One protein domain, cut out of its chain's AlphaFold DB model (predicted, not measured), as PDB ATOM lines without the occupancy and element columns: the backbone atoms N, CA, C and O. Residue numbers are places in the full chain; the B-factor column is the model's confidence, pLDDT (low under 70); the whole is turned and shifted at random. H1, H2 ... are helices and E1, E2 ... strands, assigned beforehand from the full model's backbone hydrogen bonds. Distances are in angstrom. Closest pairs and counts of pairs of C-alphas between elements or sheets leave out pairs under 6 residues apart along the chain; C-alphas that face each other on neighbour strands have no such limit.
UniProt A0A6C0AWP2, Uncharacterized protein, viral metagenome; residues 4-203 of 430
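This is residues 4 to 203 of the 430 residues of an uncharacterized protein of viral metagenome (UniProt A0A6C0AWP2). A small, twisted sheet of five short parallel strands lies through the middle, with two groups of helices on different sides: H6 packs on the sheet with H5 and H7 beyond it, while H2, H3 and H4 make the other group, of which H2 only grazes the sheet. H1 lies away from both groups, H8 grazes the sheet by E5, and long unnamed links fill much of the rest. The printed part has 200 residues, in the order E1 H1 E2 E3 H2 H3 H4 E4 H5 H6 E5 H7 H8; the sheet runs E4 E3 E2 E1 E5. The class is mixed, helices and strands, though under half of the residues are in named elements. It is compact, with a radius of gyration of the C-alphas of 16.4 A and spans of 46 by 43 by 33 A.

E1, residues 4 to 6, begins at C-alpha 4 (42.237, -2.224, -28.574). H1 is residues 17 to 21, E2 residues 26 to 30, 13.4 A long, and E3 residues 48 to 51. H2 is residues 53 to 60, H3 residues 65 to 71, and H4 residues 77 to 89, 18.3 A long. E4 is residues 93 to 96. H5, residues 105 to 116, is 16.7 A long, and H6, residues 131 to 140, 14.6 A. E5 is residues 147 to 149. H7, residues 175 to 187, is 18.6 A long. H8, residues 194 to 197, ends at C-alpha 197 (32.289, 1.986, -18.995).

The sheet is only just strongly twisted, its C-alphas lying up to 4.2 A off the best plane. Within hydrogen-bond range are N 95 and O 49 for E4 and E3, 2.9 A, N 50 and O 29 for E3 and E2, 2.9 A, N 28 and O 4 for E2 and E1, 2.8 A, and N 5 and O 147 for E1 and E5, 2.8 A. E1, H1, E2 form a strand-helix-strand unit, two parallel neighbour strands with a helix between, its crossover right-handed; E3, H2, H3, H4, E4 form another. H6 is on the sheet at a height of 6.7 A, over none of the strands, but only just, with 2 of its C-alphas falling on E2. H5 and H6 touch at a steep tilt of 60 degrees, with C-alphas 106 and 134 closest, 5.4 A. H7 is close to H6 but not clearly touching, C-alphas 133 and 178 being closest at 7.5 A. H3 and H4 touch, with C-alphas 69 and 80 closest, 6.7 A. H8 only grazes the sheet, and H1 is only just not on it, with 4 pairs of C-alphas within 10 A. Every O i to N i+4 pair is within hydrogen-bond range in H1, H2, H3, H4, H5 and H7; H6 has 3 of 6, and H8 is too short for one.

The C-alphas of Asn 66 and Leu 118 are the two farthest apart, 47.6 A. The printed part has no cut. The links E2 to E3, H5 to H6 and E5 to H7 are long. The mean pLDDT of the printed part is 83.2, and residues 37 to 39, 95 to 105 and 157 to 171 are under 70.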
ATOM      1  N   LEU A   4      43.494  -1.917 -29.244       96.25
ATOM      2  CA  LEU A   4      42.237  -2.224 -28.574       96.25
ATOM      3  C   LEU A   4      42.253  -3.651 -28.039       96.25
ATOM      4  O   LEU A   4      42.477  -4.603 -28.786       96.25
ATOM      5  N   LEU A   5      41.967  -3.803 -26.752       95.00
ATOM      6  CA  LEU A   5      41.836  -5.093 -26.091       95.00
ATOM      7  C   LEU A   5      40.354  -5.347 -25.858       95.00
ATOM      8  O   LEU A   5      39.661  -4.552 -25.219       95.00
ATOM      9  N   CYS A   6      39.884  -6.465 -26.394       94.00
ATOM     10  CA  CYS A   6      38.477  -6.820 -26.439       94.00
ATOM     11  C   CYS A   6      38.143  -7.826 -25.339       94.00
ATOM     12  O   CYS A   6      38.437  -9.014 -25.471       94.00
ATOM     13  N   GLY A   7      37.496  -7.360 -24.273       90.81
ATOM     14  CA  GLY A   7      36.878  -8.209 -23.259       90.81
ATOM     15  C   GLY A   7      35.667  -8.985 -23.798       90.81
ATOM     16  O   GLY A   7      35.521  -9.200 -24.997       90.81
ATOM     17  N   SER A   8      34.782  -9.447 -22.918       85.69
ATOM     18  CA  SER A   8      33.663 -10.342 -23.285       85.69
ATOM     19  C   SER A   8      32.298  -9.907 -22.744       85.69
ATOM     20  O   SER A   8      31.365 -10.703 -22.779       85.69
ATOM     21  N   LYS A   9      32.177  -8.669 -22.245       86.31
ATOM     22  CA  LYS A   9      30.894  -8.090 -21.829       86.31
ATOM     23  C   LYS A   9      29.963  -7.936 -23.048       86.31
ATOM     24  O   LYS A   9      30.335  -7.232 -23.980       86.31
ATOM     25  N   PRO A  10      28.780  -8.562 -23.073       84.06
ATOM     26  CA  PRO A  10      27.860  -8.461 -24.195       84.06
ATOM     27  C   PRO A  10      27.195  -7.083 -24.238       84.06
ATOM     28  O   PRO A  10      26.992  -6.445 -23.203       84.06
ATOM     29  N   TYR A  11      26.825  -6.673 -25.448       87.31
ATOM     30  CA  TYR A  11      26.018  -5.490 -25.722       87.31
ATOM     31  C   TYR A  11      24.996  -5.845 -26.799       87.31
ATOM     32  O   TYR A  11      25.352  -6.478 -27.791       87.31
ATOM     33  N   GLN A  12      23.742  -5.467 -26.588       88.50
ATOM     34  CA  GLN A  12      22.611  -5.765 -27.465       88.50
ATOM     35  C   GLN A  12      22.079  -4.507 -28.158       88.50
ATOM     36  O   GLN A  12      21.605  -4.577 -29.287       88.50
ATOM     37  N   ASN A  13      22.172  -3.353 -27.496       91.62
ATOM     38  CA  ASN A  13      21.512  -2.122 -27.920       91.62
ATOM     39  C   ASN A  13      22.456  -1.134 -28.610       91.62
ATOM     40  O   ASN A  13      21.984  -0.197 -29.251       91.62
ATOM     41  N   ILE A  14      23.775  -1.318 -28.491       91.38
ATOM     42  CA  ILE A  14      24.780  -0.452 -29.119       91.38
ATOM     43  C   ILE A  14      25.637  -1.205 -30.133       91.38
ATOM     44  O   ILE A  14      26.156  -2.287 -29.870       91.38
ATOM     45  N   ASN A  15      25.827  -0.594 -31.304       90.31
ATOM     46  CA  ASN A  15      26.635  -1.157 -32.379       90.31
ATOM     47  C   ASN A  15      28.028  -0.517 -32.425       90.31
ATOM     48  O   ASN A  15      28.191   0.599 -32.913       90.31
ATOM     49  N   PHE A  16      29.045  -1.272 -32.007       93.44
ATOM     50  CA  PHE A  16      30.429  -0.799 -31.961       93.44
ATOM     51  C   PHE A  16      31.201  -0.874 -33.276       93.44
ATOM     52  O   PHE A  16      32.325  -0.381 -33.313       93.44
ATOM     53  N   ILE A  17      30.648  -1.447 -34.348       93.00
ATOM     54  CA  ILE A  17      31.396  -1.721 -35.587       93.00
ATOM     55  C   ILE A  17      32.072  -0.454 -36.111       93.00
ATOM     56  O   ILE A  17      33.290  -0.416 -36.262       93.00
ATOM     57  N   LYS A  18      31.309   0.630 -36.295       92.81
ATOM     58  CA  LYS A  18      31.861   1.907 -36.778       92.81
ATOM     59  C   LYS A  18      32.845   2.538 -35.793       92.81
ATOM     60  O   LYS A  18      33.767   3.221 -36.230       92.81
ATOM     61  N   LEU A  19      32.639   2.350 -34.488       95.38
ATOM     62  CA  LEU A  19      33.541   2.885 -33.471       95.38
ATOM     63  C   LEU A  19      34.883   2.164 -33.524       95.38
ATOM     64  O   LEU A  19      35.919   2.813 -33.431       95.38
ATOM     65  N   ILE A  20      34.877   0.840 -33.659       95.19
ATOM     66  CA  ILE A  20      36.114   0.079 -33.593       95.19
ATOM     67  C   ILE A  20      36.850   0.101 -34.928       95.19
ATOM     68  O   ILE A  20      38.010   0.513 -34.977       95.19
ATOM     69  N   ASP A  21      36.162  -0.257 -36.010       93.62
ATOM     70  CA  ASP A  21      36.799  -0.483 -37.308       93.62
ATOM     71  C   ASP A  21      37.413   0.798 -37.898       93.62
ATOM     72  O   ASP A  21      38.360   0.731 -38.674       93.62
ATOM     73  N   ASN A  22      36.922   1.978 -37.497       94.38
ATOM     74  CA  ASN A  22      37.446   3.260 -37.977       94.38
ATOM     75  C   ASN A  22      38.546   3.870 -37.094       94.38
ATOM     76  O   ASN A  22      39.167   4.846 -37.514       94.38
ATOM     77  N   ASN A  23      38.753   3.384 -35.862       95.19
ATOM     78  CA  ASN A  23      39.608   4.074 -34.881       95.19
ATOM     79  C   ASN A  23      40.764   3.215 -34.333       95.19
ATOM     80  O   ASN A  23      41.652   3.752 -33.655       95.19
ATOM     81  N   PHE A  24      40.787   1.905 -34.607       95.50
ATOM     82  CA  PHE A  24      41.792   0.995 -34.054       95.50
ATOM     83  C   PHE A  24      42.582   0.233 -35.111       95.50
ATOM     84  O   PHE A  24      42.021  -0.530 -35.888       95.50
ATOM     85  N   ASP A  25      43.908   0.389 -35.070       92.12
ATOM     86  CA  ASP A  25      44.820  -0.301 -35.991       92.12
ATOM     87  C   ASP A  25      45.094  -1.747 -35.555       92.12
ATOM     88  O   ASP A  25      45.264  -2.641 -36.381       92.12
ATOM     89  N   ASN A  26      45.197  -1.972 -34.240       92.50
ATOM     90  CA  ASN A  26      45.550  -3.265 -33.664       92.50
ATOM     91  C   ASN A  26      44.430  -3.754 -32.753       92.50
ATOM     92  O   ASN A  26      44.235  -3.214 -31.662       92.50
ATOM     93  N   ILE A  27      43.729  -4.804 -33.175       93.88
ATOM     94  CA  ILE A  27      42.622  -5.390 -32.417       93.88
ATOM     95  C   ILE A  27      43.080  -6.712 -31.813       93.88
ATOM     96  O   ILE A  27      43.508  -7.628 -32.518       93.88
ATOM     97  N   ILE A  28      42.988  -6.811 -30.490       92.88
ATOM     98  CA  ILE A  28      43.384  -7.985 -29.725       92.88
ATOM     99  C   ILE A  28      42.149  -8.601 -29.089       92.88
ATOM    100  O   ILE A  28      41.448  -7.954 -28.309       92.88
ATOM    101  N   ARG A  29      41.917  -9.877 -29.401       92.06
ATOM    102  CA  ARG A  29      40.829 -10.673 -28.833       92.06
ATOM    103  C   ARG A  29      41.386 -11.839 -28.027       92.06
ATOM    104  O   ARG A  29      42.477 -12.342 -28.302       92.06
ATOM    105  N   PHE A  30      40.629 -12.245 -27.011       88.12
ATOM    106  CA  PHE A  30      41.029 -13.282 -26.063       88.12
ATOM    107  C   PHE A  30      40.167 -14.535 -26.211       88.12
ATOM    108  O   PHE A  30      38.951 -14.451 -26.370       88.12
ATOM    109  N   ASN A  31      40.795 -15.703 -26.091       86.31
ATOM    110  CA  ASN A  31      40.167 -17.020 -26.178       86.31
ATOM    111  C   ASN A  31      39.326 -17.176 -27.452       86.31
ATOM    112  O   ASN A  31      39.838 -16.923 -28.539       86.31
ATOM    113  N   MET A  32      38.061 -17.580 -27.333       87.44
ATOM    114  CA  MET A  32      37.171 -17.844 -28.467       87.44
ATOM    115  C   MET A  32      36.456 -16.586 -28.977       87.44
ATOM    116  O   MET A  32      35.466 -16.670 -29.699       87.44
ATOM    117  N   ASN A  33      36.946 -15.398 -28.606       88.00
ATOM    118  CA  ASN A  33      36.421 -14.152 -29.136       88.00
ATOM    119  C   ASN A  33      36.893 -13.955 -30.594       88.00
ATOM    120  O   ASN A  33      38.069 -13.684 -30.828       88.00
ATOM    121  N   VAL A  34      35.971 -14.022 -31.557       88.12
ATOM    122  CA  VAL A  34      36.159 -13.760 -32.992       88.12
ATOM    123  C   VAL A  34      35.317 -12.596 -33.552       88.12
ATOM    124  O   VAL A  34      34.206 -12.361 -33.086       88.12
ATOM    125  N   PRO A  35      35.797 -11.858 -34.571       88.62
ATOM    126  CA  PRO A  35      34.995 -10.827 -35.243       88.62
ATOM    127  C   PRO A  35      33.702 -11.404 -35.849       88.62
ATOM    128  O   PRO A  35      33.588 -12.611 -36.064       88.62
ATOM    129  N   ASN A  36      32.741 -10.532 -36.166       73.69
ATOM    130  CA  ASN A  36      31.513 -10.851 -36.920       73.69
ATOM    131  C   ASN A  36      30.531 -11.854 -36.281       73.69
ATOM    132  O   ASN A  36      29.475 -12.095 -36.850       73.69
ATOM    133  N   CYS A  37      30.826 -12.413 -35.106       57.62
ATOM    134  CA  CYS A  37      29.904 -13.291 -34.375       57.62
ATOM    135  C   CYS A  37      29.057 -12.454 -33.406       57.62
ATOM    136  O   CYS A  37      29.245 -12.515 -32.193       57.62
ATOM    137  N   ASP A  38      28.244 -11.574 -34.000       55.50
ATOM    138  CA  ASP A  38      27.292 -10.619 -33.404       55.50
ATOM    139  C   ASP A  38      27.877  -9.617 -32.385       55.50
ATOM    140  O   ASP A  38      27.269  -9.202 -31.405       55.50
ATOM    141  N   SER A  39      29.067  -9.129 -32.759       58.97
ATOM    142  CA  SER A  39      29.832  -7.980 -32.243       58.97
ATOM    143  C   SER A  39      30.566  -8.150 -30.907       58.97
ATOM    144  O   SER A  39      30.335  -7.447 -29.924       58.97
ATOM    145  N   ILE A  40      31.660  -8.906 -30.960       74.12
ATOM    146  CA  ILE A  40      32.809  -8.748 -30.041       74.12
ATOM    147  C   ILE A  40      33.941  -7.900 -30.660       74.12
ATOM    148  O   ILE A  40      35.144  -8.129 -30.487       74.12
ATOM    149  N   TYR A  41      33.481  -6.957 -31.482       77.75
ATOM    150  CA  TYR A  41      33.586  -5.492 -31.374       77.75
ATOM    151  C   TYR A  41      34.135  -4.905 -32.666       77.75
ATOM    152  O   TYR A  41      35.179  -4.278 -32.666       77.75
ATOM    153  N   GLY A  42      33.469  -5.167 -33.782       88.44
ATOM    154  CA  GLY A  42      33.959  -4.788 -35.103       88.44
ATOM    155  C   GLY A  42      34.227  -5.989 -35.992       88.44
ATOM    156  O   GLY A  42      34.296  -7.137 -35.531       88.44
ATOM    157  N   ASN A  43      34.351  -5.694 -37.278       90.50
ATOM    158  CA  ASN A  43      34.423  -6.689 -38.337       90.50
ATOM    159  C   ASN A  43      35.864  -7.001 -38.729       90.50
ATOM    160  O   ASN A  43      36.128  -8.025 -39.363       90.50
ATOM    161  N   ILE A  44      36.802  -6.138 -38.335       90.06
ATOM    162  CA  ILE A  44      38.218  -6.322 -38.627       90.06
ATOM    163  C   ILE A  44      38.772  -7.518 -37.839       90.06
ATOM    164  O   ILE A  44      38.547  -7.684 -36.627       90.06
ATOM    165  N   ASN A  45      39.525  -8.357 -38.558       90.19
ATOM    166  CA  ASN A  45      40.226  -9.508 -38.005       90.19
ATOM    167  C   ASN A  45      41.163  -9.103 -36.867       90.19
ATOM    168  O   ASN A  45      41.773  -8.036 -36.864       90.19
ATOM    169  N   SER A  46      41.288  -9.990 -35.887       90.19
ATOM    170  CA  SER A  46      42.240  -9.813 -34.796       90.19
ATOM    171  C   SER A  46      43.655  -9.717 -35.365       90.19
ATOM    172  O   SER A  46      44.106 -10.612 -36.077       90.19
ATOM    173  N   THR A  47      44.388  -8.673 -34.990       90.44
ATOM    174  CA  THR A  47      45.833  -8.593 -35.229       90.44
ATOM    175  C   THR A  47      46.557  -9.658 -34.412       90.44
ATOM    176  O   THR A  47      47.524 -10.263 -34.872       90.44
ATOM    177  N   VAL A  48      46.073  -9.892 -33.187       88.69
ATOM    178  CA  VAL A  48      46.554 -10.949 -32.298       88.69
ATOM    179  C   VAL A  48      45.366 -11.668 -31.669       88.69
ATOM    180  O   VAL A  48      44.502 -11.026 -31.069       88.69
ATOM    181  N   GLN A  49      45.364 -13.000 -31.754       90.38
ATOM    182  CA  GLN A  49      44.475 -13.851 -30.964       90.38
ATOM    183  C   GLN A  49      45.250 -14.402 -29.767       90.38
ATOM    184  O   GLN A  49      46.246 -15.110 -29.935       90.38
ATOM    185  N   VAL A  50      44.816 -14.059 -28.557       88.62
ATOM    186  CA  VAL A  50      45.486 -14.481 -27.324       88.62
ATOM    187  C   VAL A  50      44.719 -15.635 -26.695       88.62
ATOM    188  O   VAL A  50      43.555 -15.478 -26.334       88.62
ATOM    189  N   LEU A  51      45.370 -16.786 -26.536       85.19
ATOM    190  CA  LEU A  51      44.735 -18.006 -26.032       85.19
ATOM    191  C   LEU A  51      45.227 -18.355 -24.622       85.19
ATOM    192  O   LEU A  51      46.423 -18.273 -24.335       85.19
ATOM    193  N   ASN A  52      44.309 -18.783 -23.751       79.56
ATOM    194  CA  ASN A  52      44.663 -19.433 -22.489       79.56
ATOM    195  C   ASN A  52      45.233 -20.846 -22.742       79.56
ATOM    196  O   ASN A  52      45.007 -21.431 -23.799       79.56
ATOM    197  N   THR A  53      45.944 -21.411 -21.763       78.06
ATOM    198  CA  THR A  53      46.720 -22.659 -21.879       78.06
ATOM    199  C   THR A  53      45.907 -23.822 -22.441       78.06
ATOM    200  O   THR A  53      46.308 -24.411 -23.435       78.06
ATOM    201  N   HIS A  54      44.726 -24.101 -21.882       79.62
ATOM    202  CA  HIS A  54      43.887 -25.211 -22.343       79.62
ATOM    203  C   HIS A  54      43.363 -25.002 -23.775       79.62
ATOM    204  O   HIS A  54      43.298 -25.954 -24.547       79.62
ATOM    205  N   VAL A  55      43.046 -23.763 -24.166       83.12
ATOM    206  CA  VAL A  55      42.617 -23.428 -25.538       83.12
ATOM    207  C   VAL A  55      43.782 -23.597 -26.512       83.12
ATOM    208  O   VAL A  55      43.627 -24.171 -27.587       83.12
ATOM    209  N   LEU A  56      44.972 -23.136 -26.121       83.94
ATOM    210  CA  LEU A  56      46.172 -23.258 -26.936       83.94
ATOM    211  C   LEU A  56      46.595 -24.719 -27.127       83.94
ATOM    212  O   LEU A  56      46.974 -25.089 -28.232       83.94
ATOM    213  N   GLU A  57      46.524 -25.548 -26.085       84.44
ATOM    214  CA  GLU A  57      46.857 -26.974 -26.173       84.44
ATOM    215  C   GLU A  57      45.998 -27.688 -27.219       84.44
ATOM    216  O   GLU A  57      46.539 -28.412 -28.053       84.44
ATOM    217  N   HIS A  58      44.689 -27.426 -27.243       86.44
ATOM    218  CA  HIS A  58      43.790 -27.970 -28.264       86.44
ATOM    219  C   HIS A  58      44.180 -27.526 -29.674       86.44
ATOM    220  O   HIS A  58      44.199 -28.342 -30.598       86.44
ATOM    221  N   TYR A  59      44.518 -26.244 -29.829       84.50
ATOM    222  CA  TYR A  59      44.964 -25.690 -31.102       84.50
ATOM    223  C   TYR A  59      46.279 -26.332 -31.579       84.50
ATOM    224  O   TYR A  59      46.355 -26.812 -32.708       84.50
ATOM    225  N   ILE A  60      47.295 -26.420 -30.711       85.06
ATOM    226  CA  ILE A  60      48.602 -27.022 -31.031       85.06
ATOM    227  C   ILE A  60      48.462 -28.512 -31.360       85.06
ATOM    228  O   ILE A  60      49.090 -28.996 -32.301       85.06
ATOM    229  N   GLN A  61      47.622 -29.239 -30.618       88.25
ATOM    230  CA  GLN A  61      47.344 -30.659 -30.860       88.25
ATOM    231  C   GLN A  61      46.517 -30.905 -32.128       88.25
ATOM    232  O   GLN A  61      46.298 -32.064 -32.475       88.25
ATOM    233  N   LYS A  62      46.049 -29.850 -32.813       87.56
ATOM    234  CA  LYS A  62      45.135 -29.939 -33.962       87.56
ATOM    235  C   LYS A  62      43.897 -30.784 -33.637       87.56
ATOM    236  O   LYS A  62      43.479 -31.620 -34.436       87.56
ATOM    237  N   ALA A  63      43.339 -30.584 -32.442       90.12
ATOM    238  CA  ALA A  63      42.114 -31.245 -32.013       90.12
ATOM    239  C   ALA A  63      40.978 -30.986 -33.017       90.12
ATOM    240  O   ALA A  63      40.806 -29.853 -33.473       90.12
ATOM    241  N   ASP A  64      40.200 -32.021 -33.338       94.06
ATOM    242  CA  ASP A  64      39.054 -31.899 -34.237       94.06
ATOM    243  C   ASP A  64      37.880 -31.153 -33.582       94.06
ATOM    244  O   ASP A  64      37.799 -31.011 -32.359       94.06
ATOM    245  N   LEU A  65      36.944 -30.670 -34.406       93.69
ATOM    246  CA  LEU A  65      35.790 -29.902 -33.937       93.69
ATOM    247  C   LEU A  65      34.962 -30.663 -32.885       93.69
ATOM    248  O   LEU A  65      34.442 -30.045 -31.960       93.69
ATOM    249  N   ASN A  66      34.867 -31.991 -32.984       94.44
ATOM    250  CA  ASN A  66      34.124 -32.799 -32.016       94.44
ATOM    251  C   ASN A  66      34.756 -32.733 -30.624       94.44
ATOM    252  O   ASN A  66      34.035 -32.593 -29.635       94.44
ATOM    253  N   LYS A  67      36.090 -32.777 -30.535       92.69
ATOM    254  CA  LYS A  67      36.809 -32.594 -29.275       92.69
ATOM    255  C   LYS A  67      36.586 -31.196 -28.696       92.69
ATOM    256  O   LYS A  67      36.269 -31.089 -27.516       92.69
ATOM    257  N   TRP A  68      36.650 -30.144 -29.516       91.50
ATOM    258  CA  TRP A  68      36.327 -28.781 -29.064       91.50
ATOM    259  C   TRP A  68      34.893 -28.675 -28.526       91.50
ATOM    260  O   TRP A  68      34.676 -28.165 -27.432       91.50
ATOM    261  N   LEU A  69      33.908 -29.197 -29.256       91.50
ATOM    262  CA  LEU A  69      32.507 -29.181 -28.828       91.50
ATOM    263  C   LEU A  69      32.280 -29.962 -27.529       91.50
ATOM    264  O   LEU A  69      31.474 -29.551 -26.699       91.50
ATOM    265  N   LYS A  70      33.001 -31.070 -27.340       91.25
ATOM    266  CA  LYS A  70      32.938 -31.876 -26.121       91.25
ATOM    267  C   LYS A  70      33.556 -31.146 -24.928       91.25
ATOM    268  O   LYS A  70      32.929 -31.060 -23.873       91.25
ATOM    269  N   ASP A  71      34.763 -30.617 -25.084       86.50
ATOM    270  CA  ASP A  71      35.531 -30.069 -23.964       86.50
ATOM    271  C   ASP A  71      35.035 -28.669 -23.554       86.50
ATOM    272  O   ASP A  71      35.175 -28.277 -22.396       86.50
ATOM    273  N   TYR A  72      34.350 -27.959 -24.461       85.88
ATOM    274  CA  TYR A  72      33.735 -26.650 -24.212       85.88
ATOM    275  C   TYR A  72      32.201 -26.661 -24.304       85.88
ATOM    276  O   TYR A  72      31.599 -25.624 -24.556       85.88
ATOM    277  N   HIS A  73      31.552 -27.799 -24.040       82.25
ATOM    278  CA  HIS A  73      30.090 -27.984 -24.119       82.25
ATOM    279  C   HIS A  73      29.241 -26.993 -23.295       82.25
ATOM    280  O   HIS A  73      28.034 -26.905 -23.499       82.25
ATOM    281  N   MET A  74      29.852 -26.275 -22.349       79.44
ATOM    282  CA  MET A  74      29.201 -25.234 -21.544       79.44
ATOM    283  C   MET A  74      29.081 -23.882 -22.266       79.44
ATOM    284  O   MET A  74      28.412 -22.989 -21.753       79.44
ATOM    285  N   LEU A  75      29.765 -23.705 -23.401       78.06
ATOM    286  CA  LEU A  75      29.690 -22.507 -24.239       78.06
ATOM    287  C   LEU A  75      28.683 -22.703 -25.371       78.06
ATOM    288  O   LEU A  75      28.293 -23.825 -25.700       78.06
ATOM    289  N   ASP A  76      28.297 -21.597 -26.003       83.19
ATOM    290  CA  ASP A  76      27.448 -21.650 -27.183       83.19
ATOM    291  C   ASP A  76      28.123 -22.438 -28.322       83.19
ATOM    292  O   ASP A  76      29.278 -22.203 -28.699       83.19
ATOM    293  N   LYS A  77      27.381 -23.392 -28.892       87.44
ATOM    294  CA  LYS A  77      27.884 -24.284 -29.941       87.44
ATOM    295  C   LYS A  77      28.313 -23.502 -31.182       87.44
ATOM    296  O   LYS A  77      29.335 -23.837 -31.787       87.44
ATOM    297  N   GLN A  78      27.544 -22.484 -31.569       87.38
ATOM    298  CA  GLN A  78      27.841 -21.686 -32.751       87.38
ATOM    299  C   GLN A  78      29.110 -20.858 -32.538       87.38
ATOM    300  O   GLN A  78      29.948 -20.792 -33.435       87.38
ATOM    301  N   GLN A  79      29.316 -20.318 -31.336       85.62
ATOM    302  CA  GLN A  79      30.546 -19.626 -30.959       85.62
ATOM    303  C   GLN A  79      31.785 -20.524 -31.101       85.62
ATOM    304  O   GLN A  79      32.788 -20.089 -31.673       85.62
ATOM    305  N   ILE A  80      31.719 -21.781 -30.646       88.62
ATOM    306  CA  ILE A  80      32.832 -22.739 -30.781       88.62
ATOM    307  C   ILE A  80      33.123 -23.026 -32.258       88.62
ATOM    308  O   ILE A  80      34.281 -22.983 -32.675       88.62
ATOM    309  N   ILE A  81      32.084 -23.287 -33.061       90.38
ATOM    310  CA  ILE A  81      32.216 -23.547 -34.505       90.38
ATOM    311  C   ILE A  81      32.846 -22.344 -35.210       90.38
ATOM    312  O   ILE A  81      33.785 -22.498 -35.992       90.38
ATOM    313  N   ASN A  82      32.360 -21.140 -34.910       89.50
ATOM    314  CA  ASN A  82      32.861 -19.912 -35.507       89.50
ATOM    315  C   ASN A  82      34.330 -19.684 -35.151       89.50
ATOM    316  O   ASN A  82      35.132 -19.388 -36.036       89.50
ATOM    317  N   PHE A  83      34.706 -19.881 -33.886       90.69
ATOM    318  CA  PHE A  83      36.098 -19.790 -33.458       90.69
ATOM    319  C   PHE A  83      36.993 -20.822 -34.145       90.69
ATOM    320  O   PHE A  83      38.036 -20.450 -34.681       90.69
ATOM    321  N   PHE A  84      36.572 -22.087 -34.184       90.50
ATOM    322  CA  PHE A  84      37.312 -23.168 -34.837       90.50
ATOM    323  C   PHE A  84      37.569 -22.870 -36.318       90.50
ATOM    324  O   PHE A  84      38.697 -22.985 -36.796       90.50
ATOM    325  N   ASN A  85      36.541 -22.431 -37.046       89.81
ATOM    326  CA  ASN A  85      36.682 -22.056 -38.450       89.81
ATOM    327  C   ASN A  85      37.587 -20.829 -38.606       89.81
ATOM    328  O   ASN A  85      38.455 -20.798 -39.475       89.81
ATOM    329  N   TYR A  86      37.420 -19.826 -37.747       89.25
ATOM    330  CA  TYR A  86      38.181 -18.585 -37.804       89.25
ATOM    331  C   TYR A  86      39.689 -18.808 -37.639       89.25
ATOM    332  O   TYR A  86      40.456 -18.316 -38.466       89.25
ATOM    333  N   ILE A  87      40.119 -19.566 -36.623       86.94
ATOM    334  CA  ILE A  87      41.551 -19.800 -36.360       86.94
ATOM    335  C   ILE A  87      42.216 -20.711 -37.396       86.94
ATOM    336  O   ILE A  87      43.419 -20.600 -37.598       86.94
ATOM    337  N   ASN A  88      41.452 -21.587 -38.053       84.00
ATOM    338  CA  ASN A  88      41.983 -22.493 -39.075       84.00
ATOM    339  C   ASN A  88      42.030 -21.858 -40.472       84.00
ATOM    340  O   ASN A  88      42.882 -22.228 -41.277       84.00
ATOM    341  N   ASN A  89      41.142 -20.901 -40.762       83.19
ATOM    342  CA  ASN A  89      40.994 -20.329 -42.104       83.19
ATOM    343  C   ASN A  89      41.727 -18.994 -42.308       83.19
ATOM    344  O   ASN A  89      41.801 -18.515 -43.436       83.19
ATOM    345  N   ASN A  90      42.238 -18.361 -41.249       74.25
ATOM    346  CA  ASN A  90      42.838 -17.030 -41.337       74.25
ATOM    347  C   ASN A  90      44.309 -17.037 -40.910       74.25
ATOM    348  O   ASN A  90      44.673 -17.587 -39.871       74.25
ATOM    349  N   SER A  91      45.149 -16.324 -41.664       70.44
ATOM    350  CA  SER A  91      46.540 -16.041 -41.292       70.44
ATOM    351  C   SER A  91      46.592 -15.018 -40.150       70.44
ATOM    352  O   SER A  91      46.736 -13.821 -40.387       70.44
ATOM    353  N   ILE A  92      46.438 -15.476 -38.905       73.62
ATOM    354  CA  ILE A  92      46.426 -14.627 -37.702       73.62
ATOM    355  C   ILE A  92      47.648 -14.923 -36.834       73.62
ATOM    356  O   ILE A  92      48.040 -16.076 -36.655       73.62
ATOM    357  N   SER A  93      48.233 -13.883 -36.230       75.00
ATOM    358  CA  SER A  93      49.247 -14.074 -35.193       75.00
ATOM    359  C   SER A  93      48.592 -14.605 -33.917       75.00
ATOM    360  O   SER A  93      47.845 -13.898 -33.237       75.00
ATOM    361  N   ILE A  94      48.877 -15.860 -33.579       74.69
ATOM    362  CA  ILE A  94      48.430 -16.470 -32.326       74.69
ATOM    363  C   ILE A  94      49.510 -16.252 -31.277       74.69
ATOM    364  O   ILE A  94      50.674 -16.604 -31.478       74.69
ATOM    365  N   LYS A  95      49.121 -15.663 -30.145       69.69
ATOM    366  CA  LYS A  95      50.002 -15.496 -28.992       69.69
ATOM    367  C   LYS A  95      49.496 -16.276 -27.799       69.69
ATOM    368  O   LYS A  95      48.298 -16.392 -27.546       69.69
ATOM    369  N   PHE A  96      50.461 -16.762 -27.039       63.22
ATOM    370  CA  PHE A  96      50.230 -17.387 -25.758       63.22
ATOM    371  C   PHE A  96      50.538 -16.413 -24.630       63.22
ATOM    372  O   PHE A  96      51.544 -15.704 -24.685       63.22
ATOM    373  N   ILE A  97      49.714 -16.441 -23.585       60.50
ATOM    374  CA  ILE A  97      50.079 -15.897 -22.280       60.50
ATOM    375  C   ILE A  97      50.125 -17.057 -21.299       60.50
ATOM    376  O   ILE A  97      49.094 -17.663 -21.009       60.50
ATOM    377  N   GLY A  98      51.324 -17.340 -20.787       52.09
ATOM    378  CA  GLY A  98      51.594 -18.387 -19.806       52.09
ATOM    379  C   GLY A  98      50.699 -18.288 -18.576       52.09
ATOM    380  O   GLY A  98      51.015 -17.568 -17.638       52.09
ATOM    381  N   CYS A  99      49.599 -19.039 -18.562       44.81
ATOM    382  CA  CYS A  99      48.721 -19.212 -17.403       44.81
ATOM    383  C   CYS A  99      48.759 -20.661 -16.900       44.81
ATOM    384  O   CYS A  99      47.744 -21.203 -16.470       44.81
ATOM    385  N   SER A 100      49.912 -21.333 -16.964       42.91
ATOM    386  CA  SER A 100      50.116 -22.517 -16.128       42.91
ATOM    387  C   SER A 100      50.576 -22.055 -14.741       42.91
ATOM    388  O   SER A 100      51.367 -21.119 -14.612       42.91
ATOM    389  N   ILE A 101      50.092 -22.718 -13.687       42.56
ATOM    390  CA  ILE A 101      50.446 -22.443 -12.279       42.56
ATOM    391  C   ILE A 101      51.973 -22.472 -12.048       42.56
ATOM    392  O   ILE A 101      52.467 -21.858 -11.107       42.56
ATOM    393  N   LYS A 102      52.732 -23.133 -12.931       40.00
ATOM    394  CA  LYS A 102      54.191 -23.276 -12.843       40.00
ATOM    395  C   LYS A 102      54.990 -22.189 -13.583       40.00
ATOM    396  O   LYS A 102      56.192 -22.105 -13.357       40.00
ATOM    397  N   CYS A 103      54.372 -21.360 -14.437       44.50
ATOM    398  CA  CYS A 103      55.091 -20.400 -15.298       44.50
ATOM    399  C   CYS A 103      54.355 -19.056 -15.496       44.50
ATOM    400  O   CYS A 103      54.381 -18.493 -16.590       44.50
ATOM    401  N   ASN A 104      53.665 -18.532 -14.478       53.53
ATOM    402  CA  ASN A 104      52.883 -17.298 -14.631       53.53
ATOM    403  C   ASN A 104      53.702 -16.021 -14.359       53.53
ATOM    404  O   ASN A 104      53.439 -15.294 -13.399       53.53
ATOM    405  N   ASN A 105      54.662 -15.726 -15.244       59.41
ATOM    406  CA  ASN A 105      55.458 -14.489 -15.208       59.41
ATOM    407  C   ASN A 105      54.580 -13.221 -15.214       59.41
ATOM    408  O   ASN A 105      54.992 -12.181 -14.705       59.41
ATOM    409  N   ASN A 106      53.353 -13.291 -15.742       74.38
ATOM    410  CA  ASN A 106      52.501 -12.113 -15.884       74.38
ATOM    411  C   ASN A 106      51.813 -11.706 -14.577       74.38
ATOM    412  O   ASN A 106      51.585 -10.516 -14.383       74.38
ATOM    413  N   LYS A 107      51.568 -12.629 -13.633       84.50
ATOM    414  CA  LYS A 107      51.158 -12.255 -12.263       84.50
ATOM    415  C   LYS A 107      52.220 -11.368 -11.612       84.50
ATOM    416  O   LYS A 107      51.895 -10.321 -11.056       84.50
ATOM    417  N   ASP A 108      53.486 -11.769 -11.708       86.31
ATOM    418  CA  ASP A 108      54.591 -11.036 -11.092       86.31
ATOM    419  C   ASP A 108      54.836  -9.701 -11.800       86.31
ATOM    420  O   ASP A 108      55.011  -8.686 -11.125       86.31
ATOM    421  N   LYS A 109      54.730  -9.656 -13.138       87.56
ATOM    422  CA  LYS A 109      54.740  -8.390 -13.889       87.56
ATOM    423  C   LYS A 109      53.602  -7.461 -13.462       87.56
ATOM    424  O   LYS A 109      53.859  -6.298 -13.175       87.56
ATOM    425  N   ILE A 110      52.360  -7.947 -13.376       89.88
ATOM    426  CA  ILE A 110      51.215  -7.133 -12.940       89.88
ATOM    427  C   ILE A 110      51.428  -6.620 -11.514       89.88
ATOM    428  O   ILE A 110      51.278  -5.426 -11.273       89.88
ATOM    429  N   ASN A 111      51.851  -7.477 -10.583       91.75
ATOM    430  CA  ASN A 111      52.163  -7.063  -9.214       91.75
ATOM    431  C   ASN A 111      53.303  -6.033  -9.165       91.75
ATOM    432  O   ASN A 111      53.260  -5.114  -8.349       91.75
ATOM    433  N   LEU A 112      54.311  -6.145 -10.034       90.44
ATOM    434  CA  LEU A 112      55.364  -5.139 -10.166       90.44
ATOM    435  C   LEU A 112      54.800  -3.799 -10.661       90.44
ATOM    436  O   LEU A 112      55.163  -2.757 -10.118       90.44
ATOM    437  N   LEU A 113      53.905  -3.809 -11.654       91.00
ATOM    438  CA  LEU A 113      53.235  -2.597 -12.140       91.00
ATOM    439  C   LEU A 113      52.381  -1.946 -11.055       91.00
ATOM    440  O   LEU A 113      52.477  -0.741 -10.850       91.00
ATOM    441  N   LEU A 114      51.609  -2.743 -10.320       92.50
ATOM    442  CA  LEU A 114      50.789  -2.273  -9.206       92.50
ATOM    443  C   LEU A 114      51.636  -1.620  -8.113       92.50
ATOM    444  O   LEU A 114      51.314  -0.526  -7.663       92.50
ATOM    445  N   LYS A 115      52.772  -2.229  -7.757       93.50
ATOM    446  CA  LYS A 115      53.734  -1.627  -6.822       93.50
ATOM    447  C   LYS A 115      54.291  -0.298  -7.338       93.50
ATOM    448  O   LYS A 115      54.424   0.634  -6.552       93.50
ATOM    449  N   LYS A 116      54.589  -0.179  -8.641       91.81
ATOM    450  CA  LYS A 116      55.074   1.081  -9.245       91.81
ATOM    451  C   LYS A 116      54.060   2.219  -9.133       91.81
ATOM    452  O   LYS A 116      54.472   3.363  -8.998       91.81
ATOM    453  N   ILE A 117      52.765   1.909  -9.177       92.88
ATOM    454  CA  ILE A 117      51.682   2.891  -9.001       92.88
ATOM    455  C   ILE A 117      51.166   2.965  -7.559       92.88
ATOM    456  O   ILE A 117      50.099   3.523  -7.322       92.88
ATOM    457  N   LEU A 118      51.905   2.392  -6.600       91.88
ATOM    458  CA  LEU A 118      51.571   2.382  -5.171       91.88
ATOM    459  C   LEU A 118      50.184   1.787  -4.858       91.88
ATOM    460  O   LEU A 118      49.543   2.158  -3.878       91.88
ATOM    461  N   SER A 119      49.717   0.848  -5.684       91.38
ATOM    462  CA  SER A 119      48.461   0.139  -5.453       91.38
ATOM    463  C   SER A 119      48.650  -1.030  -4.485       91.38
ATOM    464  O   SER A 119      49.583  -1.828  -4.607       91.38
ATOM    465  N   ASN A 120      47.694  -1.176  -3.564       90.88
ATOM    466  CA  ASN A 120      47.609  -2.301  -2.631       90.88
ATOM    467  C   ASN A 120      46.832  -3.501  -3.202       90.88
ATOM    468  O   ASN A 120      46.724  -4.537  -2.545       90.88
ATOM    469  N   ASN A 121      46.294  -3.393  -4.420       90.88
ATOM    470  CA  ASN A 121      45.461  -4.418  -5.053       90.88
ATOM    471  C   ASN A 121      46.302  -5.545  -5.684       90.88
ATOM    472  O   ASN A 121      46.146  -5.868  -6.858       90.88
ATOM    473  N   LEU A 122      47.206  -6.153  -4.912       90.50
ATOM    474  CA  LEU A 122      48.128  -7.190  -5.387       90.50
ATOM    475  C   LEU A 122      47.477  -8.579  -5.437       90.50
ATOM    476  O   LEU A 122      46.710  -8.962  -4.553       90.50
ATOM    477  N   PHE A 123      47.863  -9.386  -6.426       87.69
ATOM    478  CA  PHE A 123      47.543 -10.811  -6.444       87.69
ATOM    479  C   PHE A 123      48.346 -11.555  -5.372       87.69
ATOM    480  O   PHE A 123      49.579 -11.587  -5.418       87.69
ATOM    481  N   THR A 124      47.641 -12.189  -4.437       85.44
ATOM    482  CA  THR A 124      48.190 -13.003  -3.341       85.44
ATOM    483  C   THR A 124      47.484 -14.365  -3.270       85.44
ATOM    484  O   THR A 124      46.557 -14.634  -4.036       85.44
ATOM    485  N   ASN A 125      47.934 -15.256  -2.378       81.62
ATOM    486  CA  ASN A 125      47.254 -16.521  -2.052       81.62
ATOM    487  C   ASN A 125      46.947 -17.418  -3.268       81.62
ATOM    488  O   ASN A 125      45.860 -17.978  -3.389       81.62
ATOM    489  N   GLY A 126      47.895 -17.517  -4.206       77.50
ATOM    490  CA  GLY A 126      47.764 -18.365  -5.398       77.50
ATOM    491  C   GLY A 126      46.798 -17.844  -6.469       77.50
ATOM    492  O   GLY A 126      46.628 -18.510  -7.488       77.50
ATOM    493  N   LYS A 127      46.194 -16.662  -6.284       82.25
ATOM    494  CA  LYS A 127      45.334 -16.035  -7.295       82.25
ATOM    495  C   LYS A 127      46.152 -15.491  -8.462       82.25
ATOM    496  O   LYS A 127      47.250 -14.963  -8.271       82.25
ATOM    497  N   ILE A 128      45.599 -15.601  -9.666       82.62
ATOM    498  CA  ILE A 128      46.250 -15.178 -10.910       82.62
ATOM    499  C   ILE A 128      45.331 -14.291 -11.763       82.62
ATOM    500  O   ILE A 128      44.110 -14.481 -11.738       82.62
ATOM    501  N   PRO A 129      45.892 -13.350 -12.545       84.25
ATOM    502  CA  PRO A 129      45.101 -12.548 -13.470       84.25
ATOM    503  C   PRO A 129      44.517 -13.416 -14.590       84.25
ATOM    504  O   PRO A 129      45.177 -14.329 -15.092       84.25
ATOM    505  N   ARG A 130      43.300 -13.092 -15.033       83.00
ATOM    506  CA  ARG A 130      42.747 -13.596 -16.295       83.00
ATOM    507  C   ARG A 130      43.588 -13.123 -17.478       83.00
ATOM    508  O   ARG A 130      44.231 -12.074 -17.431       83.00
ATOM    509  N   CYS A 131      43.512 -13.878 -18.573       81.50
ATOM    510  CA  CYS A 131      44.292 -13.667 -19.796       81.50
ATOM    511  C   CYS A 131      44.279 -12.202 -20.285       81.50
ATOM    512  O   CYS A 131      45.334 -11.637 -20.571       81.50
ATOM    513  N   GLY A 132      43.105 -11.556 -20.276       85.25
ATOM    514  CA  GLY A 132      42.950 -10.157 -20.682       85.25
ATOM    515  C   GLY A 132      43.747  -9.162 -19.833       85.25
ATOM    516  O   GLY A 132      44.367  -8.259 -20.389       85.25
ATOM    517  N   LEU A 133      43.763  -9.331 -18.506       86.94
ATOM    518  CA  LEU A 133      44.567  -8.495 -17.610       86.94
ATOM    519  C   LEU A 133      46.052  -8.863 -17.696       86.94
ATOM    520  O   LEU A 133      46.902  -7.980 -17.725       86.94
ATOM    521  N   GLY A 134      46.368 -10.154 -17.809       86.69
ATOM    522  CA  GLY A 134      47.738 -10.624 -18.000       86.69
ATOM    523  C   GLY A 134      48.407 -10.017 -19.237       86.69
ATOM    524  O   GLY A 134      49.591  -9.701 -19.184       86.69
ATOM    525  N   PHE A 135      47.662  -9.792 -20.325       87.50
ATOM    526  CA  PHE A 135      48.213  -9.194 -21.546       87.50
ATOM    527  C   PHE A 135      48.523  -7.707 -21.426       87.50
ATOM    528  O   PHE A 135      49.399  -7.209 -22.130       87.50
ATOM    529  N   ILE A 136      47.839  -6.988 -20.528       89.19
ATOM    530  CA  ILE A 136      48.133  -5.572 -20.279       89.19
ATOM    531  C   ILE A 136      49.593  -5.415 -19.838       89.19
ATOM    532  O   ILE A 136      50.262  -4.493 -20.300       89.19
ATOM    533  N   ALA A 137      50.123  -6.346 -19.036       82.69
ATOM    534  CA  ALA A 137      51.536  -6.332 -18.655       82.69
ATOM    535  C   ALA A 137      52.482  -6.464 -19.860       82.69
ATOM    536  O   ALA A 137      53.479  -5.752 -19.929       82.69
ATOM    537  N   ASP A 138      52.158  -7.320 -20.832       80.88
ATOM    538  CA  ASP A 138      52.994  -7.509 -22.024       80.88
ATOM    539  C   ASP A 138      52.917  -6.326 -23.002       80.88
ATOM    540  O   ASP A 138      53.863  -6.072 -23.753       80.88
ATOM    541  N   ILE A 139      51.807  -5.579 -23.011       84.44
ATOM    542  CA  ILE A 139      51.702  -4.326 -23.774       84.44
ATOM    543  C   ILE A 139      52.434  -3.190 -23.074       84.44
ATOM    544  O   ILE A 139      53.061  -2.376 -23.750       84.44
ATOM    545  N   TYR A 140      52.379  -3.133 -21.745       83.88
ATOM    546  CA  TYR A 140      53.024  -2.074 -20.979       83.88
ATOM    547  C   TYR A 140      54.530  -1.990 -21.270       83.88
ATOM    548  O   TYR A 140      55.064  -0.893 -21.428       83.88
ATOM    549  N   ASP A 141      55.195  -3.137 -21.455       79.81
ATOM    550  CA  ASP A 141      56.613  -3.213 -21.836       79.81
ATOM    551  C   ASP A 141      56.918  -2.472 -23.161       79.81
ATOM    552  O   ASP A 141      58.036  -2.004 -23.380       79.81
ATOM    553  N   LYS A 142      55.913  -2.283 -24.028       82.81
ATOM    554  CA  LYS A 142      56.020  -1.526 -25.287       82.81
ATOM    555  C   LYS A 142      55.802  -0.018 -25.129       82.81
ATOM    556  O   LYS A 142      55.870   0.693 -26.128       82.81
ATOM    557  N   LYS A 143      55.530   0.473 -23.913       86.00
ATOM    558  CA  LYS A 143      55.197   1.882 -23.611       86.00
ATOM    559  C   LYS A 143      53.977   2.400 -24.386       86.00
ATOM    560  O   LYS A 143      53.926   3.561 -24.782       86.00
ATOM    561  N   ILE A 144      52.998   1.528 -24.610       88.69
ATOM    562  CA  ILE A 144      51.730   1.853 -25.272       88.69
ATOM    563  C   ILE A 144      50.624   1.821 -24.221       88.69
ATOM    564  O   ILE A 144      50.602   0.916 -23.391       88.69
ATOM    565  N   VAL A 145      49.697   2.778 -24.283       95.00
ATOM    566  CA  VAL A 145      48.477   2.787 -23.463       95.00
ATOM    567  C   VAL A 145      47.346   2.165 -24.288       95.00
ATOM    568  O   VAL A 145      46.842   2.821 -25.203       95.00
ATOM    569  N   PRO A 146      46.970   0.894 -24.051       96.44
ATOM    570  CA  PRO A 146      45.894   0.258 -24.797       96.44
ATOM    571  C   PRO A 146      44.520   0.762 -24.351       96.44
ATOM    572  O   PRO A 146      44.302   1.074 -23.178       96.44
ATOM    573  N   PHE A 147      43.572   0.749 -25.282       98.06
ATOM    574  CA  PHE A 147      42.152   0.948 -25.021       98.06
ATOM    575  C   PHE A 147      41.515  -0.381 -24.640       98.06
ATOM    576  O   PHE A 147      41.832  -1.417 -25.230       98.06
ATOM    577  N   LEU A 148      40.605  -0.359 -23.672       97.19
ATOM    578  CA  LEU A 148      39.872  -1.540 -23.234       97.19
ATOM    579  C   LEU A 148      38.387  -1.364 -23.528       97.19
ATOM    580  O   LEU A 148      37.767  -0.411 -23.051       97.19
ATOM    581  N   ILE A 149      37.796  -2.331 -24.227       95.62
ATOM    582  CA  ILE A 149      36.347  -2.431 -24.419       95.62
ATOM    583  C   ILE A 149      35.836  -3.754 -23.860       95.62
ATOM    584  O   ILE A 149      36.491  -4.788 -23.973       95.62
ATOM    585  N   GLY A 150      34.656  -3.726 -23.247       91.69
ATOM    586  CA  GLY A 150      33.975  -4.938 -22.806       91.69
ATOM    587  C   GLY A 150      34.623  -5.661 -21.621       91.69
ATOM    588  O   GLY A 150      34.424  -6.867 -21.453       91.69
ATOM    589  N   TYR A 151      35.410  -4.951 -20.813       91.50
ATOM    590  CA  TYR A 151      35.830  -5.422 -19.496       91.50
ATOM    591  C   TYR A 151      34.749  -5.061 -18.475       91.50
ATOM    592  O   TYR A 151      34.223  -3.953 -18.497       91.50
ATOM    593  N   GLY A 152      34.407  -5.988 -17.580       88.00
ATOM    594  CA  GLY A 152      33.468  -5.691 -16.500       88.00
ATOM    595  C   GLY A 152      34.116  -4.755 -15.484       88.00
ATOM    596  O   GLY A 152      35.113  -5.139 -14.873       88.00
ATOM    597  N   ILE A 153      33.564  -3.554 -15.323       89.69
ATOM    598  CA  ILE A 153      34.023  -2.544 -14.353       89.69
ATOM    599  C   ILE A 153      33.076  -2.506 -13.152       89.69
ATOM    600  O   ILE A 153      33.519  -2.340 -12.017       89.69
ATOM    601  N   TYR A 154      31.785  -2.722 -13.399       86.00
ATOM    602  CA  TYR A 154      30.722  -2.598 -12.412       86.00
ATOM    603  C   TYR A 154      30.399  -3.933 -11.748       86.00
ATOM    604  O   TYR A 154      30.794  -4.996 -12.234       86.00
ATOM    605  N   GLU A 155      29.731  -3.909 -10.595       76.06
ATOM    606  CA  GLU A 155      29.389  -5.131  -9.861       76.06
ATOM    607  C   GLU A 155      28.464  -6.012 -10.697       76.06
ATOM    608  O   GLU A 155      28.819  -7.156 -10.957       76.06
ATOM    609  N   GLU A 156      27.422  -5.419 -11.273       73.06
ATOM    610  CA  GLU A 156      26.455  -6.020 -12.194       73.06
ATOM    611  C   GLU A 156      27.056  -6.604 -13.491       73.06
ATOM    612  O   GLU A 156      26.380  -7.331 -14.222       73.06
ATOM    613  N   ASP A 157      28.330  -6.318 -13.787       69.31
ATOM    614  CA  ASP A 157      29.044  -6.914 -14.919       69.31
ATOM    615  C   ASP A 157      29.603  -8.320 -14.603       69.31
ATOM    616  O   ASP A 157      30.064  -9.004 -15.520       69.31
ATOM    617  N   SER A 158      29.624  -8.775 -13.335       55.19
ATOM    618  CA  SER A 158      30.223 -10.080 -12.974       55.19
ATOM    619  C   SER A 158      29.483 -11.293 -13.536       55.19
ATOM    620  O   SER A 158      30.111 -12.339 -13.695       55.19
ATOM    621  N   ASP A 159      28.212 -11.132 -13.902       47.38
ATOM    622  CA  ASP A 159      27.333 -12.225 -14.343       47.38
ATOM    623  C   ASP A 159      27.162 -12.280 -15.873       47.38
ATOM    624  O   ASP A 159      26.348 -13.038 -16.392       47.38
ATOM    625  N   LYS A 160      27.919 -11.460 -16.618       50.78
ATOM    626  CA  LYS A 160      27.716 -11.225 -18.058       50.78
ATOM    627  C   LYS A 160      28.990 -11.426 -18.880       50.78
ATOM    628  O   LYS A 160      29.354 -10.573 -19.678       50.78
ATOM    629  N   SER A 161      29.719 -12.521 -18.691       55.03
ATOM    630  CA  SER A 161      30.742 -12.932 -19.666       55.03
ATOM    631  C   SER A 161      30.218 -14.127 -20.442       55.03
ATOM    632  O   SER A 161      29.674 -15.038 -19.826       55.03
ATOM    633  N   TYR A 162      30.472 -14.177 -21.756       47.34
ATOM    634  CA  TYR A 162      30.246 -15.373 -22.588       47.34
ATOM    635  C   TYR A 162      30.824 -16.669 -21.979       47.34
ATOM    636  O   TYR A 162      30.410 -17.757 -22.358       47.34
ATOM    637  N   TYR A 163      31.763 -16.561 -21.030       49.03
ATOM    638  CA  TYR A 163      32.448 -17.686 -20.393       49.03
ATOM    639  C   TYR A 163      32.101 -17.907 -18.911       49.03
ATOM    640  O   TYR A 163      32.617 -18.858 -18.326       49.03
ATOM    641  N   LEU A 164      31.295 -17.051 -18.264       51.19
ATOM    642  CA  LEU A 164      31.057 -17.141 -16.816       51.19
ATOM    643  C   LEU A 164      29.617 -17.536 -16.486       51.19
ATOM    644  O   LEU A 164      28.709 -16.716 -16.520       51.19
ATOM    645  N   GLN A 165      29.460 -18.782 -16.037       44.66
ATOM    646  CA  GLN A 165      28.548 -19.086 -14.935       44.66
ATOM    647  C   GLN A 165      29.311 -18.804 -13.628       44.66
ATOM    648  O   GLN A 165      30.461 -19.224 -13.484       44.66
ATOM    649  N   ALA A 166      28.703 -18.041 -12.720       38.38
ATOM    650  CA  ALA A 166      29.330 -17.464 -11.531       38.38
ATOM    651  C   ALA A 166      30.134 -18.455 -10.657       38.38
ATOM    652  O   ALA A 166      29.742 -19.605 -10.466       38.38
ATOM    653  N   ASN A 167      31.251 -17.947 -10.109       41.97
ATOM    654  CA  ASN A 167      32.017 -18.414  -8.943       41.97
ATOM    655  C   ASN A 167      31.805 -19.882  -8.532       41.97
ATOM    656  O   ASN A 167      31.124 -20.183  -7.551       41.97
ATOM    657  N   LYS A 168      32.478 -20.801  -9.226       48.16
ATOM    658  CA  LYS A 168      32.665 -22.162  -8.712       48.16
ATOM    659  C   LYS A 168      33.736 -22.155  -7.615       48.16
ATOM    660  O   LYS A 168      34.774 -21.502  -7.741       48.16
ATOM    661  N   ILE A 169      33.489 -22.900  -6.539       36.19
ATOM    662  CA  ILE A 169      34.485 -23.201  -5.501       36.19
ATOM    663  C   ILE A 169      35.734 -23.770  -6.201       36.19
ATOM    664  O   ILE A 169      35.638 -24.782  -6.890       36.19
ATOM    665  N   GLY A 170      36.882 -23.091  -6.072       53.81
ATOM    666  CA  GLY A 170      38.142 -23.472  -6.732       53.81
ATOM    667  C   GLY A 170      38.627 -22.559  -7.870       53.81
ATOM    668  O   GLY A 170      39.649 -22.873  -8.477       53.81
ATOM    669  N   ASP A 171      37.959 -21.434  -8.162       66.44
ATOM    670  CA  ASP A 171      38.437 -20.485  -9.182       66.44
ATOM    671  C   ASP A 171      39.833 -19.926  -8.831       66.44
ATOM    672  O   ASP A 171      40.080 -19.454  -7.715       66.44
ATOM    673  N   CYS A 172      40.767 -19.969  -9.782       71.81
ATOM    674  CA  CYS A 172      42.114 -19.418  -9.634       71.81
ATOM    675  C   CYS A 172      42.156 -17.894  -9.856       71.81
ATOM    676  O   CYS A 172      43.164 -17.253  -9.547       71.81
ATOM    677  N   HIS A 173      41.056 -17.299 -10.321       78.81
ATOM    678  CA  HIS A 173      40.915 -15.866 -10.547       78.81
ATOM    679  C   HIS A 173      40.239 -15.137  -9.371       78.81
ATOM    680  O   HIS A 173      39.738 -15.737  -8.412       78.81
ATOM    681  N   ASN A 174      40.295 -13.801  -9.411       83.50
ATOM    682  CA  ASN A 174      39.602 -12.916  -8.473       83.50
ATOM    683  C   ASN A 174      39.015 -11.721  -9.238       83.50
ATOM    684  O   ASN A 174      39.681 -10.705  -9.431       83.50
ATOM    685  N   ALA A 175      37.762 -11.853  -9.684       82.06
ATOM    686  CA  ALA A 175      37.104 -10.843 -10.510       82.06
ATOM    687  C   ALA A 175      37.003  -9.473  -9.814       82.06
ATOM    688  O   ALA A 175      37.234  -8.448 -10.451       82.06
ATOM    689  N   THR A 176      36.709  -9.445  -8.512       85.94
ATOM    690  CA  THR A 176      36.613  -8.202  -7.731       85.94
ATOM    691  C   THR A 176      37.953  -7.477  -7.652       85.94
ATOM    692  O   THR A 176      38.007  -6.260  -7.814       85.94
ATOM    693  N   LEU A 177      39.045  -8.215  -7.436       88.19
ATOM    694  CA  LEU A 177      40.390  -7.643  -7.435       88.19
ATOM    695  C   LEU A 177      40.757  -7.086  -8.814       88.19
ATOM    696  O   LEU A 177      41.271  -5.977  -8.906       88.19
ATOM    697  N   GLU A 178      40.448  -7.815  -9.886       89.69
ATOM    698  CA  GLU A 178      40.723  -7.353 -11.247       89.69
ATOM    699  C   GLU A 178      39.994  -6.054 -11.595       89.69
ATOM    700  O   GLU A 178      40.599  -5.180 -12.211       89.69
ATOM    701  N   LYS A 179      38.737  -5.885 -11.161       90.81
ATOM    702  CA  LYS A 179      38.000  -4.619 -11.326       90.81
ATOM    703  C   LYS A 179      38.765  -3.452 -10.694       90.81
ATOM    704  O   LYS A 179      38.997  -2.440 -11.351       90.81
ATOM    705  N   LYS A 180      39.224  -3.622  -9.449       92.81
ATOM    706  CA  LYS A 180      40.024  -2.610  -8.736       92.81
ATOM    707  C   LYS A 180      41.340  -2.310  -9.456       92.81
ATOM    708  O   LYS A 180      41.681  -1.147  -9.637       92.81
ATOM    709  N   ILE A 181      42.034  -3.342  -9.939       94.31
ATOM    710  CA  ILE A 181      43.270  -3.186 -10.717       94.31
ATOM    711  C   ILE A 181      43.023  -2.392 -12.006       94.31
ATOM    712  O   ILE A 181      43.820  -1.520 -12.342       94.31
ATOM    713  N   LEU A 182      41.935  -2.660 -12.734       95.06
ATOM    714  CA  LEU A 182      41.605  -1.924 -13.960       95.06
ATOM    715  C   LEU A 182      41.336  -0.441 -13.686       95.06
ATOM    716  O   LEU A 182      41.770   0.403 -14.470       95.06
ATOM    717  N   ILE A 183      40.673  -0.124 -12.571       95.62
ATOM    718  CA  ILE A 183      40.461   1.257 -12.116       95.62
ATOM    719  C   ILE A 183      41.810   1.921 -11.799       95.62
ATOM    720  O   ILE A 183      42.098   2.999 -12.318       95.62
ATOM    721  N   ASP A 184      42.680   1.256 -11.032       96.25
ATOM    722  CA  ASP A 184      44.016   1.771 -10.708       96.25
ATOM    723  C   ASP A 184      44.855   2.010 -11.972       96.25
ATOM    724  O   ASP A 184      45.490   3.058 -12.124       96.25
ATOM    725  N   PHE A 185      44.833   1.063 -12.911       96.88
ATOM    726  CA  PHE A 185      45.545   1.160 -14.184       96.88
ATOM    727  C   PHE A 185      44.998   2.281 -15.065       96.88
ATOM    728  O   PHE A 185      45.776   2.983 -15.714       96.88
ATOM    729  N   HIS A 186      43.680   2.478 -15.085       97.38
ATOM    730  CA  HIS A 186      43.071   3.594 -15.793       97.38
ATOM    731  C   HIS A 186      43.560   4.929 -15.215       97.38
ATOM    732  O   HIS A 186      44.085   5.764 -15.959       97.38
ATOM    733  N   ASN A 187      43.436   5.099 -13.895       96.25
ATOM    734  CA  ASN A 187      43.772   6.337 -13.184       96.25
ATOM    735  C   ASN A 187      45.260   6.693 -13.297       96.25
ATOM    736  O   ASN A 187      45.614   7.868 -13.331       96.25
ATOM    737  N   ASN A 188      46.128   5.687 -13.436       96.06
ATOM    738  CA  ASN A 188      47.571   5.860 -13.605       96.06
ATOM    739  C   ASN A 188      48.042   5.823 -15.068       96.06
ATOM    740  O   ASN A 188      49.231   5.654 -15.331       96.06
ATOM    741  N   ASN A 189      47.135   5.973 -16.040       95.19
ATOM    742  CA  ASN A 189      47.472   5.999 -17.472       95.19
ATOM    743  C   ASN A 189      48.213   4.760 -17.998       95.19
ATOM    744  O   ASN A 189      48.904   4.836 -19.008       95.19
ATOM    745  N   ILE A 190      48.023   3.606 -17.360       95.88
ATOM    746  CA  ILE A 190      48.500   2.315 -17.869       95.88
ATOM    747  C   ILE A 190      47.574   1.818 -18.982       95.88
ATOM    748  O   ILE A 190      48.046   1.251 -19.960       95.88
ATOM    749  N   VAL A 191      46.266   2.069 -18.859       97.00
ATOM    750  CA  VAL A 191      45.249   1.737 -19.870       97.00
ATOM    751  C   VAL A 191      44.239   2.871 -20.039       97.00
ATOM    752  O   VAL A 191      44.117   3.745 -19.179       97.00
ATOM    753  N   ASP A 192      43.472   2.840 -21.124       98.19
ATOM    754  CA  ASP A 192      42.228   3.593 -21.274       98.19
ATOM    755  C   ASP A 192      41.022   2.643 -21.213       98.19
ATOM    756  O   ASP A 192      40.597   2.062 -22.209       98.19
ATOM    757  N   ALA A 193      40.465   2.485 -20.013       98.00
ATOM    758  CA  ALA A 193      39.267   1.676 -19.771       98.00
ATOM    759  C   ALA A 193      37.927   2.398 -20.041       98.00
ATOM    760  O   ALA A 193      36.873   1.867 -19.691       98.00
ATOM    761  N   THR A 194      37.933   3.589 -20.652       98.44
ATOM    762  CA  THR A 194      36.713   4.394 -20.855       98.44
ATOM    763  C   THR A 194      35.642   3.638 -21.643       98.44
ATOM    764  O   THR A 194      34.487   3.620 -21.232       98.44
ATOM    765  N   LEU A 195      36.005   2.952 -22.734       97.75
ATOM    766  CA  LEU A 195      35.035   2.223 -23.568       97.75
ATOM    767  C   LEU A 195      34.394   1.029 -22.845       97.75
ATOM    768  O   LEU A 195      33.312   0.589 -23.215       97.75
ATOM    769  N   SER A 196      35.030   0.513 -21.792       96.31
ATOM    770  CA  SER A 196      34.451  -0.534 -20.939       96.31
ATOM    771  C   SER A 196      33.393  -0.000 -19.967       96.31
ATOM    772  O   SER A 196      32.653  -0.782 -19.374       96.31
ATOM    773  N   CYS A 197      33.288   1.325 -19.829       96.75
ATOM    774  CA  CYS A 197      32.289   1.986 -18.995       96.75
ATOM    775  C   CYS A 197      30.975   2.281 -19.733       96.75
ATOM    776  O   CYS A 197      30.071   2.878 -19.147       96.75
ATOM    777  N   ILE A 198      30.877   1.894 -21.009       96.31
ATOM    778  CA  ILE A 198      29.666   2.068 -21.808       96.31
ATOM    779  C   ILE A 198      28.562   1.152 -21.258       96.31
ATOM    780  O   ILE A 198      28.774  -0.032 -20.987       96.31
ATOM    781  N   GLU A 199      27.381   1.726 -21.064       95.06
ATOM    782  CA  GLU A 199      26.142   1.014 -20.768       95.06
ATOM    783  C   GLU A 199      25.523   0.485 -22.064       95.06
ATOM    784  O   GLU A 199      25.660   1.091 -23.128       95.06
ATOM    785  N   ASP A 200      24.803  -0.631 -21.975       93.44
ATOM    786  CA  ASP A 200      24.141  -1.243 -23.124       93.44
ATOM    787  C   ASP A 200      22.851  -0.498 -23.508       93.44
ATOM    788  O   ASP A 200      21.732  -0.940 -23.239       93.44
ATOM    789  N   LYS A 201      23.030   0.687 -24.093       94.38
ATOM    790  CA  LYS A 201      21.985   1.625 -24.518       94.38
ATOM    791  C   LYS A 201      22.237   2.085 -25.942       94.38
ATOM    792  O   LYS A 201      23.382   2.189 -26.353       94.38
ATOM    793  N   ILE A 202      21.172   2.459 -26.648       93.88
ATOM    794  CA  ILE A 202      21.256   2.901 -28.047       93.88
ATOM    795  C   ILE A 202      22.224   4.081 -28.221       93.88
ATOM    796  O   ILE A 202      23.080   4.060 -29.103       93.88
ATOM    797  N   LEU A 203      22.116   5.100 -27.360       96.81
ATOM    798  CA  LEU A 203      23.083   6.194 -27.322       96.81
ATOM    799  C   LEU A 203      24.279   5.825 -26.435       96.81
ATOM    800  O   LEU A 203      24.073   5.323 -25.323       96.81
TER     801      LEU A 203